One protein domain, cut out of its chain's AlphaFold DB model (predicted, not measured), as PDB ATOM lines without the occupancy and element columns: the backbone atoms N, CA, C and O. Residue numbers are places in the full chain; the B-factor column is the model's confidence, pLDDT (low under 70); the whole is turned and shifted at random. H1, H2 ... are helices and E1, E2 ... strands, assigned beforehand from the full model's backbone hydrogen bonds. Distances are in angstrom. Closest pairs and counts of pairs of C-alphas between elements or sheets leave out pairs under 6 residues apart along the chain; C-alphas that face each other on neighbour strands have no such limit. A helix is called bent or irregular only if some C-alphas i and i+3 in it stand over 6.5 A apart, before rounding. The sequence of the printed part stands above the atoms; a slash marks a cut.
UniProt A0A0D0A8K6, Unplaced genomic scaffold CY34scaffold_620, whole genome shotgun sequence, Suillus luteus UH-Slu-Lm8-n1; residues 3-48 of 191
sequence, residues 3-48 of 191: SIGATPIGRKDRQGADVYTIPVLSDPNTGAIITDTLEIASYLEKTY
ATOM      1  N   SER A   3       2.192 -38.357 -16.175       91.94
ATOM      2  CA  SER A   3       2.545 -39.630 -16.832       91.94
ATOM      3  C   SER A   3       1.417 -40.662 -16.856       91.94
ATOM      4  O   SER A   3       1.437 -41.551 -17.695       91.94
ATOM      5  N   ILE A   4       0.456 -40.541 -15.938       89.56
ATOM      6  CA  ILE A   4      -0.716 -41.414 -15.859       89.56
ATOM      7  C   ILE A   4      -1.948 -40.727 -16.453       89.56
ATOM      8  O   ILE A   4      -3.045 -41.151 -16.170       89.56
ATOM      9  N   GLY A   5      -1.819 -39.626 -17.200       90.69
ATOM     10  CA  GLY A   5      -2.973 -38.967 -17.827       90.69
ATOM     11  C   GLY A   5      -3.948 -38.273 -16.866       90.69
ATOM     12  O   GLY A   5      -5.055 -37.945 -17.275       90.69
ATOM     13  N   ALA A   6      -3.557 -38.025 -15.610       93.00
ATOM     14  CA  ALA A   6      -4.375 -37.261 -14.669       93.00
ATOM     15  C   ALA A   6      -4.567 -35.813 -15.160       93.00
ATOM     16  O   ALA A   6      -3.630 -35.221 -15.700       93.00
ATOM     17  N   THR A   7      -5.738 -35.224 -14.922       92.75
ATOM     18  CA  THR A   7      -6.048 -33.830 -15.279       92.75
ATOM     19  C   THR A   7      -5.569 -32.866 -14.181       92.75
ATOM     20  O   THR A   7      -5.742 -33.145 -12.993       92.75
ATOM     21  N   PRO A   8      -4.934 -31.728 -14.518       92.12
ATOM     22  CA  PRO A   8      -4.587 -30.716 -13.526       92.12
ATOM     23  C   PRO A   8      -5.818 -29.918 -13.083       92.12
ATOM     24  O   PRO A   8      -6.773 -29.741 -13.833       92.12
ATOM     25  N   ILE A   9      -5.769 -29.338 -11.888       87.06
ATOM     26  CA  ILE A   9      -6.920 -28.659 -11.263       87.06
ATOM     27  C   ILE A   9      -7.120 -27.200 -11.715       87.06
ATOM     28  O   ILE A   9      -7.570 -26.355 -10.943       87.06
ATOM     29  N   GLY A  10      -6.684 -26.858 -12.930       84.19
ATOM     30  CA  GLY A  10      -6.818 -25.508 -13.501       84.19
ATOM     31  C   GLY A  10      -6.030 -24.398 -12.785       84.19
ATOM     32  O   GLY A  10      -6.143 -23.232 -13.155       84.19
ATOM     33  N   ARG A  11      -5.214 -24.737 -11.779       84.50
ATOM     34  CA  ARG A  11      -4.312 -23.811 -11.079       84.50
ATOM     35  C   ARG A  11      -2.891 -23.924 -11.618       84.50
ATOM     36  O   ARG A  11      -2.454 -25.001 -12.027       84.50
ATOM     37  N   LYS A  12      -2.170 -22.805 -11.565       87.69
ATOM     38  CA  LYS A  12      -0.738 -22.730 -11.862       87.69
ATOM     39  C   LYS A  12       0.055 -22.496 -10.582       87.69
ATOM     40  O   LYS A  12      -0.419 -21.790  -9.691       87.69
ATOM     41  N   ASP A  13       1.235 -23.095 -10.485       84.69
ATOM     42  CA  ASP A  13       2.173 -22.799  -9.404       84.69
ATOM     43  C   ASP A  13       2.914 -21.467  -9.643       84.69
ATOM     44  O   ASP A  13       2.676 -20.759 -10.625       84.69
ATOM     45  N   ARG A  14       3.835 -21.113  -8.735       80.62
ATOM     46  CA  ARG A  14       4.647 -19.885  -8.837       80.62
ATOM     47  C   ARG A  14       5.523 -19.842 -10.095       80.62
ATOM     48  O   ARG A  14       5.964 -18.763 -10.480       80.62
ATOM     49  N   GLN A  15       5.802 -20.989 -10.707       85.88
ATOM     50  CA  GLN A  15       6.609 -21.129 -11.916       85.88
ATOM     51  C   GLN A  15       5.744 -21.226 -13.184       85.88
ATOM     52  O   GLN A  15       6.280 -21.369 -14.281       85.88
ATOM     53  N   GLY A  16       4.414 -21.131 -13.063       86.56
ATOM     54  CA  GLY A  16       3.482 -21.238 -14.184       86.56
ATOM     55  C   GLY A  16       3.197 -22.676 -14.632       86.56
ATOM     56  O   GLY A  16       2.546 -22.870 -15.664       86.56
ATOM     57  N   ALA A  17       3.655 -23.688 -13.890       89.31
ATOM     58  CA  ALA A  17       3.400 -25.089 -14.204       89.31
ATOM     59  C   ALA A  17       2.021 -25.543 -13.704       89.31
ATOM     60  O   ALA A  17       1.450 -24.974 -12.774       89.31
ATOM     61  N   ASP A  18       1.468 -26.567 -14.359       92.75
ATOM     62  CA  ASP A  18       0.190 -27.170 -13.976       92.75
ATOM     63  C   ASP A  18       0.254 -27.796 -12.581       92.75
ATOM     64  O   ASP A  18       1.133 -28.612 -12.292       92.75
ATOM     65  N   VAL A  19      -0.732 -27.472 -11.745       90.31
ATOM     66  CA  VAL A  19      -0.876 -28.070 -10.417       90.31
ATOM     67  C   VAL A  19      -1.720 -29.338 -10.505       90.31
ATOM     68  O   VAL A  19      -2.843 -29.328 -11.012       90.31
ATOM     69  N   TYR A  20      -1.187 -30.422  -9.947       92.94
ATOM     70  CA  TYR A  20      -1.876 -31.700  -9.787       92.94
ATOM     71  C   TYR A  20      -2.093 -31.977  -8.304       92.94
ATOM     72  O   TYR A  20      -1.204 -31.725  -7.487       92.94
ATOM     73  N   THR A  21      -3.248 -32.533  -7.957       92.38
ATOM     74  CA  THR A  21      -3.597 -32.865  -6.573       92.38
ATOM     75  C   THR A  21      -4.050 -34.304  -6.451       92.38
ATOM     76  O   THR A  21      -4.530 -34.904  -7.407       92.38
ATOM     77  N   ILE A  22      -3.882 -34.840  -5.250       94.75
ATOM     78  CA  ILE A  22      -4.486 -36.100  -4.829       94.75
ATOM     79  C   ILE A  22      -5.825 -35.825  -4.124       94.75
ATOM     80  O   ILE A  22      -5.991 -34.721  -3.595       94.75
ATOM     81  N   PRO A  23      -6.738 -36.814  -4.071       95.38
ATOM     82  CA  PRO A  23      -6.647 -38.147  -4.682       95.38
ATOM     83  C   PRO A  23      -6.848 -38.161  -6.207       95.38
ATOM     84  O   PRO A  23      -7.371 -37.219  -6.799       95.38
ATOM     85  N   VAL A  24      -6.409 -39.265  -6.820       96.06
ATOM     86  CA  VAL A  24      -6.675 -39.649  -8.215       96.06
ATOM     87  C   VAL A  24      -7.139 -41.091  -8.216       96.06
ATOM     88  O   VAL A  24      -6.492 -41.939  -7.600       96.06
ATOM     89  N   LEU A  25      -8.231 -41.360  -8.918       96.06
ATOM     90  CA  LEU A  25      -8.735 -42.701  -9.155       96.06
ATOM     91  C   LEU A  25      -8.241 -43.190 -10.515       96.06
ATOM     92  O   LEU A  25      -8.403 -42.500 -11.518       96.06
ATOM     93  N   SER A  26      -7.666 -44.388 -10.541       96.06
ATOM     94  CA  SER A  26      -7.398 -45.144 -11.764       96.06
ATOM     95  C   SER A  26      -8.241 -46.410 -11.705       96.06
ATOM     96  O   SER A  26      -7.949 -47.291 -10.899       96.06
ATOM     97  N   ASP A  27      -9.280 -46.492 -12.528       96.56
ATOM     98  CA  ASP A  27     -10.189 -47.633 -12.563       96.56
ATOM     99  C   ASP A  27      -9.768 -48.620 -13.669       96.56
ATOM    100  O   ASP A  27      -9.904 -48.306 -14.855       96.56
ATOM    101  N   PRO A  28      -9.252 -49.813 -13.326       96.00
ATOM    102  CA  PRO A  28      -8.817 -50.791 -14.318       96.00
ATOM    103  C   PRO A  28      -9.975 -51.437 -15.093       96.00
ATOM    104  O   PRO A  28      -9.736 -51.955 -16.182       96.00
ATOM    105  N   ASN A  29     -11.208 -51.414 -14.574       97.06
ATOM    106  CA  ASN A  29     -12.359 -52.047 -15.228       97.06
ATOM    107  C   ASN A  29     -12.844 -51.239 -16.435       97.06
ATOM    108  O   ASN A  29     -13.350 -51.804 -17.403       97.06
ATOM    109  N   THR A  30     -12.685 -49.917 -16.382       96.56
ATOM    110  CA  THR A  30     -13.124 -48.985 -17.432       96.56
ATOM    111  C   THR A  30     -11.960 -48.296 -18.143       96.56
ATOM    112  O   THR A  30     -12.148 -47.709 -19.208       96.56
ATOM    113  N   GLY A  31     -10.756 -48.340 -17.562       95.19
ATOM    114  CA  GLY A  31      -9.598 -47.555 -17.992       95.19
ATOM    115  C   GLY A  31      -9.685 -46.069 -17.621       95.19
ATOM    116  O   GLY A  31      -8.870 -45.280 -18.101       95.19
ATOM    117  N   ALA A  32     -10.665 -45.665 -16.805       96.44
ATOM    118  CA  ALA A  32     -10.872 -44.270 -16.438       96.44
ATOM    119  C   ALA A  32      -9.794 -43.758 -15.473       96.44
ATOM    120  O   ALA A  32      -9.365 -44.458 -14.555       96.44
ATOM    121  N   ILE A  33      -9.398 -42.497 -15.661       96.50
ATOM    122  CA  ILE A  33      -8.464 -41.789 -14.782       96.50
ATOM    123  C   ILE A  33      -9.121 -40.480 -14.370       96.50
ATOM    124  O   ILE A  33      -9.248 -39.558 -15.175       96.50
ATOM    125  N   ILE A  34      -9.575 -40.427 -13.121       96.06
ATOM    126  CA  ILE A  34     -10.396 -39.337 -12.595       96.06
ATOM    127  C   ILE A  34      -9.625 -38.607 -11.501       96.06
ATOM    128  O   ILE A  34      -9.050 -39.209 -10.594       96.06
ATOM    129  N   THR A  35      -9.613 -37.287 -11.597       93.88
ATOM    130  CA  THR A  35      -9.032 -36.366 -10.615       93.88
ATOM    131  C   THR A  35     -10.140 -35.531 -10.001       93.88
ATOM    132  O   THR A  35     -11.135 -35.319 -10.682       93.88
ATOM    133  N   ASP A  36      -9.900 -34.970  -8.815       92.69
ATOM    134  CA  ASP A  36     -10.891 -34.254  -7.991       92.69
ATOM    135  C   ASP A  36     -11.827 -35.202  -7.228       92.69
ATOM    136  O   ASP A  36     -12.393 -36.137  -7.785       92.69
ATOM    137  N   THR A  37     -11.963 -34.981  -5.921       95.00
ATOM    138  CA  THR A  37     -12.714 -35.874  -5.029       95.00
ATOM    139  C   THR A  37     -14.196 -35.964  -5.381       95.00
ATOM    140  O   THR A  37     -14.762 -37.051  -5.293       95.00
ATOM    141  N   LEU A  38     -14.823 -34.859  -5.798       95.25
ATOM    142  CA  LEU A  38     -16.247 -34.838  -6.148       95.25
ATOM    143  C   LEU A  38     -16.491 -35.474  -7.518       95.25
ATOM    144  O   LEU A  38     -17.482 -36.178  -7.693       95.25
ATOM    145  N   GLU A  39     -15.567 -35.300  -8.464       96.25
ATOM    146  CA  GLU A  39     -15.622 -36.014  -9.746       96.25
ATOM    147  C   GLU A  39     -15.399 -37.516  -9.567       96.25
ATOM    148  O   GLU A  39     -16.112 -38.316 -10.169       96.25
ATOM    149  N   ILE A  40     -14.466 -37.913  -8.695       97.00
ATOM    150  CA  ILE A  40     -14.260 -39.317  -8.318       97.00
ATOM    151  C   ILE A  40     -15.543 -39.892  -7.713       97.00
ATOM    152  O   ILE A  40     -15.991 -40.951  -8.143       97.00
ATOM    153  N   ALA A  41     -16.159 -39.198  -6.756       96.69
ATOM    154  CA  ALA A  41     -17.407 -39.633  -6.133       96.69
ATOM    155  C   ALA A  41     -18.557 -39.760  -7.150       96.69
ATOM    156  O   ALA A  41     -19.241 -40.781  -7.175       96.69
ATOM    157  N   SER A  42     -18.733 -38.768  -8.030       96.69
ATOM    158  CA  SER A  42     -19.755 -38.779  -9.090       96.69
ATOM    159  C   SER A  42     -19.536 -39.927 -10.080       96.69
ATOM    160  O   SER A  42     -20.478 -40.615 -10.475       96.69
ATOM    161  N   TYR A  43     -18.280 -40.174 -10.463       97.12
ATOM    162  CA  TYR A  43     -17.899 -41.305 -11.305       97.12
ATOM    163  C   TYR A  43     -18.217 -42.644 -10.632       97.12
ATOM    164  O   TYR A  43     -18.807 -43.518 -11.269       97.12
ATOM    165  N   LEU A  44     -17.839 -42.803  -9.360       96.69
ATOM    166  CA  LEU A  44     -18.046 -44.042  -8.615       96.69
ATOM    167  C   LEU A  44     -19.533 -44.355  -8.459       96.69
ATOM    168  O   LEU A  44     -19.915 -45.486  -8.721       96.69
ATOM    169  N   GLU A  45     -20.377 -43.375  -8.130       95.62
ATOM    170  CA  GLU A  45     -21.823 -43.609  -8.026       95.62
ATOM    171  C   GLU A  45     -22.447 -44.014  -9.371       95.62
ATOM    172  O   GLU A  45     -23.258 -44.937  -9.429       95.62
ATOM    173  N   LYS A  46     -22.043 -43.369 -10.474       95.94
ATOM    174  CA  LYS A  46     -22.543 -43.696 -11.823       95.94
ATOM    175  C   LYS A  46     -22.079 -45.068 -12.309       95.94
ATOM    176  O   LYS A  46     -22.813 -45.736 -13.034       95.94
ATOM    177  N   THR A  47     -20.860 -45.463 -11.952       97.50
ATOM    178  CA  THR A  47     -20.226 -46.699 -12.440       97.50
ATOM    179  C   THR A  47     -20.555 -47.899 -11.549       97.50
ATOM    180  O   THR A  47     -20.710 -49.010 -12.051       97.50
ATOM    181  N   TYR A  48     -20.712 -47.675 -10.241       95.19
ATOM    182  CA  TYR A  48     -20.930 -48.691  -9.209       95.19
ATOM    183  C   TYR A  48     -22.069 -48.262  -8.258       95.19
ATOM    184  O   TYR A  48     -21.819 -47.842  -7.126       95.19
TER     185      TYR A  48
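Overview. This is residues 3 to 48 of the 191 residues of an uncharacterized protein of Suillus luteus UH-Slu-Lm8-n1 (UniProt A0A0D0A8K6). A small two-stranded hairpin, E1 and E2, has one helix, H1, folded back over one of its faces, and a long loop without a named element reaches away from this small body and turns round near Gln 15. The loop, residues 3 to 23, makes much of the length, with the hairpin and the helix toward the other end. The printed part has 46 residues, with two named strands followed by one named helix, in the order E1, E2, H1, and the sheet E1 - E2 is antiparallel. The class is mixed, helices and strands, though under half of the residues are in named elements. The whole is loose, with a radius of gyration of the C-alphas of 12.0 A, and elongated, spanning 39 by 21 by 12 A.

Arrangement. The sheet consists of E1, residues 24 to 27, and E2, residues 32 to 35, which form a hairpin. The two strands are antiparallel neighbours, with 168 degrees between their N-to-C directions. The C-alphas of Val 24 and Thr 35 face each other at 4.7 A, and those of Asp 27 and Ala 32 at 5.2 A. Across the pair, N 25 and O 34 are within hydrogen-bond range at 2.8 A, and so are N 34 and O 25 at 2.9 A. H1, residues 37 to 47, follows E2. The closest C-alphas of E2 and H1 are those of Ile 34 and Ile 40, 5.8 A apart. The closest C-alphas of E1 and H1 are those of Leu 25 and Ile 40, 6.5 A apart. In H1 every O i to N i+4 pair is within hydrogen-bond range.

Along the chain. E1 begins at C-alpha 24, at (-6.675, -39.649, -8.215), and measures 9.7 A from first to last C-alpha. E2 ends at C-alpha 35, at (-9.032, -36.366, -10.615), and measures 10.0 A. H1 runs from Thr 37 to Thr 47 over 15.1 A, ends at C-alpha 47, at (-20.226, -46.699, -12.440), and is not bent. Residues 3 to 23, before E1, hold no named element; C-alpha 15 in this stretch is at (6.609, -21.129, -11.916).

Size, cuts and confidence. The two C-alphas farthest apart are those of Gln 15 and Tyr 48, at 39.1 A, while the first and last printed C-alphas, those of Ser 3 and Tyr 48, are 26.3 A apart. The links E1 to E2, of four residues, and E2 to H1, of one residue, are tight. The printed part has no cut. The mean pLDDT of the printed part is 93.0, and no printed residue is under 70.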